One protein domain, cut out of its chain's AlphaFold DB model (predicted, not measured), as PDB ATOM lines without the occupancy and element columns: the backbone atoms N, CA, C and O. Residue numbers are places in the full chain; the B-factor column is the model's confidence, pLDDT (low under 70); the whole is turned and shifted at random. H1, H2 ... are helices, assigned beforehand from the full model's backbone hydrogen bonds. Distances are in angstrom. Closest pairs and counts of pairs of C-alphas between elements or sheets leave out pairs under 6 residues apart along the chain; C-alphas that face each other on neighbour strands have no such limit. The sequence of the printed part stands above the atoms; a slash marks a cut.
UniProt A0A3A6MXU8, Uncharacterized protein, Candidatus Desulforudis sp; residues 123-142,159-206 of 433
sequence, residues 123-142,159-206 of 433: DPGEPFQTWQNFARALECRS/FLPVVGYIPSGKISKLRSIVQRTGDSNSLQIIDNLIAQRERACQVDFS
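Overview. This is residues 123 to 142 and 159 to 206 of the 433 residues of an uncharacterized protein of Candidatus Desulforudis sp (UniProt A0A3A6MXU8). A narrow V of two helices, the long H3 and the shorter H2, is joined at its closed end by a tight turn, and the third helix, H1, lies beyond the open end of the V, with its residues 133 to 142 sticking out as an arm. The unnamed stretch of residues 159 to 168 runs back from the region of the far end of H3 to the start of H2. The printed part has 68 residues with three named helices, in the order H1, H2, H3, and no named strand; the class is all helix. The whole is loose, with a radius of gyration of the C-alphas of 14.2 A, and only just elongated, spanning 46 by 27 by 15 A.

Arrangement. The longest helix is H3, residues 184 to 204. It touches H2, residues 169 to 181, and the closest C-alphas of the two are those of Val 178 and Leu 187, 6.1 A apart. H2 touches H3 with residues 175 to 179 alone, and H3 touches H2 with residues 184 to 190 alone. The two run opposite ways at a shallow tilt of 32 degrees, with their centres 14.4 A apart, and form a helical hairpin. H1, residues 128 to 142, is apart from H3 and apart from H2. In H1, H2 and H3 every O i to N i+4 pair is within hydrogen-bond range.

Along the chain. H3 has 21 residues and measures 30.4 A from its first to its last C-alpha, from C-alpha 184 at (162.625, 246.816, 167.752) to C-alpha 204 at (139.188, 228.107, 162.568). H2 has 13 residues and measures 18.9 A, ending with C-alpha 181 at (167.715, 244.796, 174.493). H1 has 15 residues and measures 21.0 A, beginning with C-alpha 128 at (149.073, 224.791, 168.464).

Size, cuts and confidence. The two C-alphas farthest apart are those of Ser 142 and Gly 182, 46.8 A. Residues 133 to 142, which belong to H1, stand free, as do residues 180 to 185; without these stretches the body of 52 residues spans 33 by 17 by 16 A. Residues 143 to 158 are not printed, and C-alphas 142 and 159 are 20.2 A apart across this cut, which falls in the link from H1 to H2. The link from H2 to H3 is tight, with 2 residues. The mean pLDDT of the printed part is 83.5; residues 141 to 142, 159 to 163 and 204 to 206 of this predicted model are under 70.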
ATOM      1  N   ASP A 123     158.042 225.088 170.207       90.75
ATOM      2  CA  ASP A 123     157.217 225.325 171.390       90.75
ATOM      3  C   ASP A 123     156.216 226.450 171.092       90.75
ATOM      4  O   ASP A 123     156.357 227.580 171.577       90.75
ATOM      5  N   PRO A 124     155.230 226.196 170.214       92.81
ATOM      6  CA  PRO A 124     154.352 227.233 169.718       92.81
ATOM      7  C   PRO A 124     153.435 227.857 170.769       92.81
ATOM      8  O   PRO A 124     152.919 228.941 170.525       92.81
ATOM      9  N   GLY A 125     153.206 227.208 171.907       86.94
ATOM     10  CA  GLY A 125     152.157 227.599 172.845       86.94
ATOM     11  C   GLY A 125     150.778 227.092 172.431       86.94
ATOM     12  O   GLY A 125     150.611 226.402 171.422       86.94
ATOM     13  N   GLU A 126     149.770 227.419 173.229       82.44
ATOM     14  CA  GLU A 126     148.419 226.913 173.022       82.44
ATOM     15  C   GLU A 126     147.662 227.776 172.012       82.44
ATOM     16  O   GLU A 126     147.750 229.001 172.036       82.44
ATOM     17  N   PRO A 127     146.911 227.166 171.091       81.25
ATOM     18  CA  PRO A 127     146.457 225.776 171.111       81.25
ATOM     19  C   PRO A 127     147.273 224.854 170.176       81.25
ATOM     20  O   PRO A 127     147.009 223.659 170.041       81.25
ATOM     21  N   PHE A 128     148.259 225.436 169.489       86.12
ATOM     22  CA  PHE A 128     149.073 224.791 168.464       86.12
ATOM     23  C   PHE A 128     149.937 223.666 169.040       86.12
ATOM     24  O   PHE A 128     150.108 222.646 168.379       86.12
ATOM     25  N   GLN A 129     150.436 223.814 170.270       83.25
ATOM     26  CA  GLN A 129     151.217 222.787 170.960       83.25
ATOM     27  C   GLN A 129     150.385 221.524 171.187       83.25
ATOM     28  O   GLN A 129     150.828 220.426 170.845       83.25
ATOM     29  N   THR A 130     149.159 221.671 171.700       74.69
ATOM     30  CA  THR A 130     148.224 220.545 171.822       74.69
ATOM     31  C   THR A 130     147.994 219.875 170.467       74.69
ATOM     32  O   THR A 130     147.985 218.649 170.382       74.69
ATOM     33  N   TRP A 131     147.870 220.656 169.393       80.31
ATOM     34  CA  TRP A 131     147.684 220.121 168.044       80.31
ATOM     35  C   TRP A 131     148.896 219.358 167.513       80.31
ATOM     36  O   TRP A 131     148.739 218.277 166.955       80.31
ATOM     37  N   GLN A 132     150.108 219.873 167.727       84.00
ATOM     38  CA  GLN A 132     151.343 219.170 167.378       84.00
ATOM     39  C   GLN A 132     151.478 217.860 168.161       84.00
ATOM     40  O   GLN A 132     151.821 216.827 167.586       84.00
ATOM     41  N   ASN A 133     151.174 217.883 169.461       75.81
ATOM     42  CA  ASN A 133     151.204 216.693 170.310       75.81
ATOM     43  C   ASN A 133     150.179 215.658 169.842       75.81
ATOM     44  O   ASN A 133     150.489 214.470 169.757       75.81
ATOM     45  N   PHE A 134     148.983 216.118 169.489       73.12
ATOM     46  CA  PHE A 134     147.946 215.275 168.933       73.12
ATOM     47  C   PHE A 134     148.350 214.654 167.590       73.12
ATOM     48  O   PHE A 134     148.257 213.439 167.428       73.12
ATOM     49  N   ALA A 135     148.829 215.463 166.643       78.19
ATOM     50  CA  ALA A 135     149.272 214.990 165.334       78.19
ATOM     51  C   ALA A 135     150.373 213.929 165.481       78.19
ATOM     52  O   ALA A 135     150.274 212.849 164.902       78.19
ATOM     53  N   ARG A 136     151.352 214.170 166.365       77.19
ATOM     54  CA  ARG A 136     152.407 213.200 166.687       77.19
ATOM     55  C   ARG A 136     151.848 211.914 167.304       77.19
ATOM     56  O   ARG A 136     152.310 210.823 166.979       77.19
ATOM     57  N   ALA A 137     150.848 212.013 168.182       70.31
ATOM     58  CA  ALA A 137     150.194 210.842 168.765       70.31
ATOM     59  C   ALA A 137     149.466 209.997 167.705       70.31
ATOM     60  O   ALA A 137     149.483 208.767 167.792       70.31
ATOM     61  N   LEU A 138     148.867 210.634 166.692       70.31
ATOM     62  CA  LEU A 138     148.282 209.933 165.549       70.31
ATOM     63  C   LEU A 138     149.347 209.260 164.673       70.31
ATOM     64  O   LEU A 138     149.195 208.088 164.325       70.31
ATOM     65  N   GLU A 139     150.438 209.962 164.358       76.88
ATOM     66  CA  GLU A 139     151.551 209.424 163.564       76.88
ATOM     67  C   GLU A 139     152.161 208.179 164.220       76.88
ATOM     68  O   GLU A 139     152.287 207.142 163.564       76.88
ATOM     69  N   CYS A 140     152.435 208.229 165.528       72.12
ATOM     70  CA  CYS A 140     152.965 207.096 166.292       72.12
ATOM     71  C   CYS A 140     152.037 205.868 166.302       72.12
ATOM     72  O   CYS A 140     152.522 204.750 166.442       72.12
ATOM     73  N   ARG A 141     150.714 206.045 166.170       65.06
ATOM     74  CA  ARG A 141     149.768 204.917 166.071       65.06
ATOM     75  C   ARG A 141     149.708 204.332 164.662       65.06
ATOM     76  O   ARG A 141     149.485 203.135 164.515       65.06
ATOM     77  N   SER A 142     149.925 205.150 163.631       62.56
ATOM     78  CA  SER A 142     149.891 204.707 162.229       62.56
ATOM     79  C   SER A 142     151.056 203.782 161.853       62.56
ATOM     80  O   SER A 142     150.903 202.896 161.011       62.56
ATOM     81  N   PHE A 159     139.472 219.064 169.197       51.62
ATOM     82  CA  PHE A 159     139.044 220.410 168.879       51.62
ATOM     83  C   PHE A 159     139.281 221.302 170.066       51.62
ATOM     84  O   PHE A 159     138.908 220.994 171.193       51.62
ATOM     85  N   LEU A 160     139.945 222.419 169.832       47.12
ATOM     86  CA  LEU A 160     140.306 223.307 170.907       47.12
ATOM     87  C   LEU A 160     139.237 224.401 171.075       47.12
ATOM     88  O   LEU A 160     139.086 225.207 170.166       47.12
ATOM     89  N   PRO A 161     138.529 224.530 172.220       44.50
ATOM     90  CA  PRO A 161     137.985 225.825 172.602       44.50
ATOM     91  C   PRO A 161     139.173 226.714 172.947       44.50
ATOM     92  O   PRO A 161     139.847 226.522 173.962       44.50
ATOM     93  N   VAL A 162     139.494 227.617 172.036       52.00
ATOM     94  CA  VAL A 162     140.615 228.537 172.162       52.00
ATOM     95  C   VAL A 162     140.002 229.908 172.272       52.00
ATOM     96  O   VAL A 162     139.513 230.454 171.291       52.00
ATOM     97  N   VAL A 163     139.999 230.453 173.484       58.66
ATOM     98  CA  VAL A 163     139.560 231.837 173.726       58.66
ATOM     99  C   VAL A 163     140.526 232.835 173.058       58.66
ATOM    100  O   VAL A 163     140.182 233.985 172.816       58.66
ATOM    101  N   GLY A 164     141.724 232.375 172.701       73.62
ATOM    102  CA  GLY A 164     142.737 233.095 171.946       73.62
ATOM    103  C   GLY A 164     144.053 232.321 171.970       73.62
ATOM    104  O   GLY A 164     144.207 231.368 172.735       73.62
ATOM    105  N   TYR A 165     144.992 232.711 171.118       86.94
ATOM    106  CA  TYR A 165     146.339 232.153 171.153       86.94
ATOM    107  C   TYR A 165     147.048 232.548 172.458       86.94
ATOM    108  O   TYR A 165     147.018 233.709 172.862       86.94
ATOM    109  N   ILE A 166     147.696 231.582 173.106       84.62
ATOM    110  CA  ILE A 166     148.496 231.764 174.317       84.62
ATOM    111  C   ILE A 166     149.943 231.371 173.974       84.62
ATOM    112  O   ILE A 166     150.231 230.180 173.837       84.62
ATOM    113  N   PRO A 167     150.878 232.332 173.848       86.94
ATOM    114  CA  PRO A 167     152.278 232.029 173.554       86.94
ATOM    115  C   PRO A 167     152.909 231.110 174.609       86.94
ATOM    116  O   PRO A 167     152.624 231.251 175.799       86.94
ATOM    117  N   SER A 168     153.820 230.217 174.220       87.56
ATOM    118  CA  SER A 168     154.519 229.334 175.169       87.56
ATOM    119  C   SER A 168     155.403 230.087 176.156       87.56
ATOM    120  O   SER A 168     155.779 231.241 175.916       87.56
ATOM    121  N   GLY A 169     155.786 229.406 177.246       81.50
ATOM    122  CA  GLY A 169     156.822 229.815 178.208       81.50
ATOM    123  C   GLY A 169     158.026 230.479 177.533       81.50
ATOM    124  O   GLY A 169     158.350 231.640 177.809       81.50
ATOM    125  N   LYS A 170     158.612 229.750 176.578       89.62
ATOM    126  CA  LYS A 170     159.804 230.141 175.821       89.62
ATOM    127  C   LYS A 170     159.580 231.364 174.944       89.62
ATOM    128  O   LYS A 170     160.424 232.258 174.952       89.62
ATOM    129  N   ILE A 171     158.443 231.459 174.250       94.50
ATOM    130  CA  ILE A 171     158.143 232.616 173.392       94.50
ATOM    131  C   ILE A 171     158.079 233.907 174.216       94.50
ATOM    132  O   ILE A 171     158.695 234.902 173.829       94.50
ATOM    133  N   SER A 172     157.409 233.919 175.373       88.88
ATOM    134  CA  SER A 172     157.373 235.154 176.177       88.88
ATOM    135  C   SER A 172     158.706 235.453 176.857       88.88
ATOM    136  O   SER A 172     159.038 236.629 177.019       88.88
ATOM    137  N   LYS A 173     159.497 234.428 177.217       90.31
ATOM    138  CA  LYS A 173     160.869 234.630 177.705       90.31
ATOM    139  C   LYS A 173     161.730 235.311 176.650       90.31
ATOM    140  O   LYS A 173     162.353 236.333 176.935       90.31
ATOM    141  N   LEU A 174     161.696 234.788 175.427       96.88
ATOM    142  CA  LEU A 174     162.388 235.354 174.279       96.88
ATOM    143  C   LEU A 174     161.945 236.800 174.040       96.88
ATOM    144  O   LEU A 174     162.778 237.700 174.034       96.88
ATOM    145  N   ARG A 175     160.631 237.050 173.968       97.06
ATOM    146  CA  ARG A 175     160.062 238.400 173.826       97.06
ATOM    147  C   ARG A 175     160.577 239.368 174.893       97.06
ATOM    148  O   ARG A 175     160.925 240.499 174.568       97.06
ATOM    149  N   SER A 176     160.663 238.930 176.151       93.12
ATOM    150  CA  SER A 176     161.185 239.744 177.256       93.12
ATOM    151  C   SER A 176     162.669 240.086 177.084       93.12
ATOM    152  O   SER A 176     163.056 241.232 177.314       93.12
ATOM    153  N   ILE A 177     163.496 239.129 176.651       96.50
ATOM    154  CA  ILE A 177     164.915 239.369 176.341       96.50
ATOM    155  C   ILE A 177     165.031 240.421 175.233       96.50
ATOM    156  O   ILE A 177     165.696 241.438 175.427       96.50
ATOM    157  N   VAL A 178     164.319 240.222 174.119       98.00
ATOM    158  CA  VAL A 178     164.321 241.141 172.971       98.00
ATOM    159  C   VAL A 178     163.875 242.543 173.387       98.00
ATOM    160  O   VAL A 178     164.566 243.524 173.111       98.00
ATOM    161  N   GLN A 179     162.784 242.653 174.145       96.88
ATOM    162  CA  GLN A 179     162.287 243.933 174.645       96.88
ATOM    163  C   GLN A 179     163.319 244.656 175.524       96.88
ATOM    164  O   GLN A 179     163.500 245.864 175.391       96.88
ATOM    165  N   ARG A 180     164.028 243.931 176.401       96.00
ATOM    166  CA  ARG A 180     165.068 244.505 177.273       96.00
ATOM    167  C   ARG A 180     166.306 244.975 176.512       96.00
ATOM    168  O   ARG A 180     166.979 245.881 176.988       96.00
ATOM    169  N   THR A 181     166.600 244.374 175.361       97.75
ATOM    170  CA  THR A 181     167.715 244.796 174.493       97.75
ATOM    171  C   THR A 181     167.389 246.041 173.663       97.75
ATOM    172  O   THR A 181     168.296 246.665 173.125       97.75
ATOM    173  N   GLY A 182     166.107 246.415 173.544       97.44
ATOM    174  CA  GLY A 182     165.668 247.502 172.665       97.44
ATOM    175  C   GLY A 182     165.670 247.145 171.172       97.44
ATOM    176  O   GLY A 182     165.574 248.038 170.334       97.44
ATOM    177  N   ASP A 183     165.766 245.859 170.819       98.25
ATOM    178  CA  ASP A 183     165.760 245.375 169.435       98.25
ATOM    179  C   ASP A 183     164.340 245.401 168.841       98.25
ATOM    180  O   ASP A 183     163.583 244.426 168.895       98.25
ATOM    181  N   SER A 184     163.964 246.559 168.293       98.12
ATOM    182  CA  SER A 184     162.625 246.816 167.752       98.12
ATOM    183  C   SER A 184     162.259 245.913 166.576       98.12
ATOM    184  O   SER A 184     161.097 245.536 166.443       98.12
ATOM    185  N   ASN A 185     163.236 245.553 165.738       98.31
ATOM    186  CA  ASN A 185     163.000 244.737 164.546       98.31
ATOM    187  C   ASN A 185     162.592 243.321 164.954       98.31
ATOM    188  O   ASN A 185     161.551 242.823 164.536       98.31
ATOM    189  N   SER A 186     163.368 242.702 165.842       98.44
ATOM    190  CA  SER A 186     163.066 241.364 166.348       98.44
ATOM    191  C   SER A 186     161.767 241.334 167.157       98.44
ATOM    192  O   SER A 186     160.991 240.383 167.048       98.44
ATOM    193  N   LEU A 187     161.490 242.387 167.939       98.44
ATOM    194  CA  LEU A 187     160.246 242.491 168.703       98.44
ATOM    195  C   LEU A 187     159.029 242.545 167.773       98.44
ATOM    196  O   LEU A 187     158.048 241.845 168.011       98.44
ATOM    197  N   GLN A 188     159.122 243.308 166.680       98.31
ATOM    198  CA  GLN A 188     158.075 243.381 165.664       98.31
ATOM    199  C   GLN A 188     157.813 242.016 165.012       98.31
ATOM    200  O   GLN A 188     156.657 241.668 164.782       98.31
ATOM    201  N   ILE A 189     158.854 241.221 164.738       98.38
ATOM    202  CA  ILE A 189     158.698 239.866 164.184       98.38
ATOM    203  C   ILE A 189     157.936 238.968 165.164       98.38
ATOM    204  O   ILE A 189     156.966 238.319 164.769       98.38
ATOM    205  N   ILE A 190     158.323 238.967 166.445       98.00
ATOM    206  CA  ILE A 190     157.646 238.184 167.489       98.00
ATOM    207  C   ILE A 190     156.176 238.602 167.610       98.00
ATOM    208  O   ILE A 190     155.294 237.745 167.566       98.00
ATOM    209  N   ASP A 191     155.897 239.902 167.717       97.88
ATOM    210  CA  ASP A 191     154.531 240.420 167.863       97.88
ATOM    211  C   ASP A 191     153.669 240.106 166.626       97.88
ATOM    212  O   ASP A 191     152.505 239.719 166.755       97.88
ATOM    213  N   ASN A 192     154.249 240.173 165.424       98.25
ATOM    214  CA  ASN A 192     153.571 239.779 164.191       98.25
ATOM    215  C   ASN A 192     153.209 238.288 164.176       98.25
ATOM    216  O   ASN A 192     152.102 237.943 163.758       98.25
ATOM    217  N   LEU A 193     154.108 237.406 164.621       98.00
ATOM    218  CA  LEU A 193     153.840 235.967 164.703       98.00
ATOM    219  C   LEU A 193     152.767 235.644 165.750       98.00
ATOM    220  O   LEU A 193     151.904 234.801 165.497       98.00
ATOM    221  N   ILE A 194     152.771 236.342 166.891       95.62
ATOM    222  CA  ILE A 194     151.709 236.231 167.901       95.62
ATOM    223  C   ILE A 194     150.361 236.621 167.284       95.62
ATOM    224  O   ILE A 194     149.426 235.821 167.302       95.62
ATOM    225  N   ALA A 195     150.284 237.788 166.643       95.81
ATOM    226  CA  ALA A 195     149.053 238.266 166.014       95.81
ATOM    227  C   ALA A 195     148.570 237.357 164.865       95.81
ATOM    228  O   ALA A 195     147.368 237.190 164.656       95.81
ATOM    229  N   GLN A 196     149.486 236.754 164.095       95.06
ATOM    230  CA  GLN A 196     149.130 235.768 163.068       95.06
ATOM    231  C   GLN A 196     148.456 234.534 163.679       95.06
ATOM    232  O   GLN A 196     147.428 234.085 163.174       95.06
ATOM    233  N   ARG A 197     148.998 234.021 164.786       93.31
ATOM    234  CA  ARG A 197     148.443 232.866 165.500       93.31
ATOM    235  C   ARG A 197     147.117 233.166 166.186       93.31
ATOM    236  O   ARG A 197     146.217 232.331 166.133       93.31
ATOM    237  N   GLU A 198     146.956 234.359 166.749       89.56
ATOM    238  CA  GLU A 198     145.669 234.834 167.274       89.56
ATOM    239  C   GLU A 198     144.587 234.843 166.190       89.56
ATOM    240  O   GLU A 198     143.498 234.308 166.405       89.56
ATOM    241  N   ARG A 199     144.894 235.377 164.999       90.38
ATOM    242  CA  ARG A 199     143.959 235.373 163.862       90.38
ATOM    243  C   ARG A 199     143.598 233.959 163.412       90.38
ATOM    244  O   ARG A 199     142.420 233.689 163.192       90.38
ATOM    245  N   ALA A 200     144.577 233.059 163.314       86.00
ATOM    246  CA  ALA A 200     144.320 231.653 162.994       86.00
ATOM    247  C   ALA A 200     143.377 231.001 164.024       86.00
ATOM    248  O   ALA A 200     142.450 230.285 163.650       86.00
ATOM    249  N   CYS A 201     143.525 231.332 165.312       79.81
ATOM    250  CA  CYS A 201     142.621 230.838 166.349       79.81
ATOM    251  C   CYS A 201     141.174 231.350 166.181       79.81
ATOM    252  O   CYS A 201     140.221 230.615 166.429       79.81
ATOM    253  N   GLN A 202     140.989 232.598 165.743       78.50
ATOM    254  CA  GLN A 202     139.658 233.201 165.573       78.50
ATOM    255  C   GLN A 202     138.885 232.643 164.367       78.50
ATOM    256  O   GLN A 202     137.662 232.484 164.433       78.50
ATOM    257  N   VAL A 203     139.585 232.356 163.265       71.25
ATOM    258  CA  VAL A 203     138.967 231.889 162.013       71.25
ATOM    259  C   VAL A 203     138.534 230.425 162.113       71.25
ATOM    260  O   VAL A 203     137.409 230.106 161.731       71.25
ATOM    261  N   ASP A 204     139.382 229.558 162.671       60.94
ATOM    262  CA  ASP A 204     139.188 228.107 162.568       60.94
ATOM    263  C   ASP A 204     138.424 227.484 163.750       60.94
ATOM    264  O   ASP A 204     137.733 226.481 163.571       60.94
ATOM    265  N   PHE A 205     138.472 228.077 164.950       56.50
ATOM    266  CA  PHE A 205     137.935 227.434 166.165       56.50
ATOM    267  C   PHE A 205     136.562 227.957 166.621       56.50
ATOM    268  O   PHE A 205     135.994 227.446 167.584       56.50
ATOM    269  N   SER A 206     135.985 228.950 165.938       50.47
ATOM    270  CA  SER A 206     134.734 229.605 166.358       50.47
ATOM    271  C   SER A 206     133.444 228.864 165.976       50.47
ATOM    272  O   SER A 206     132.359 229.324 166.332       50.47
TER     273      SER A 206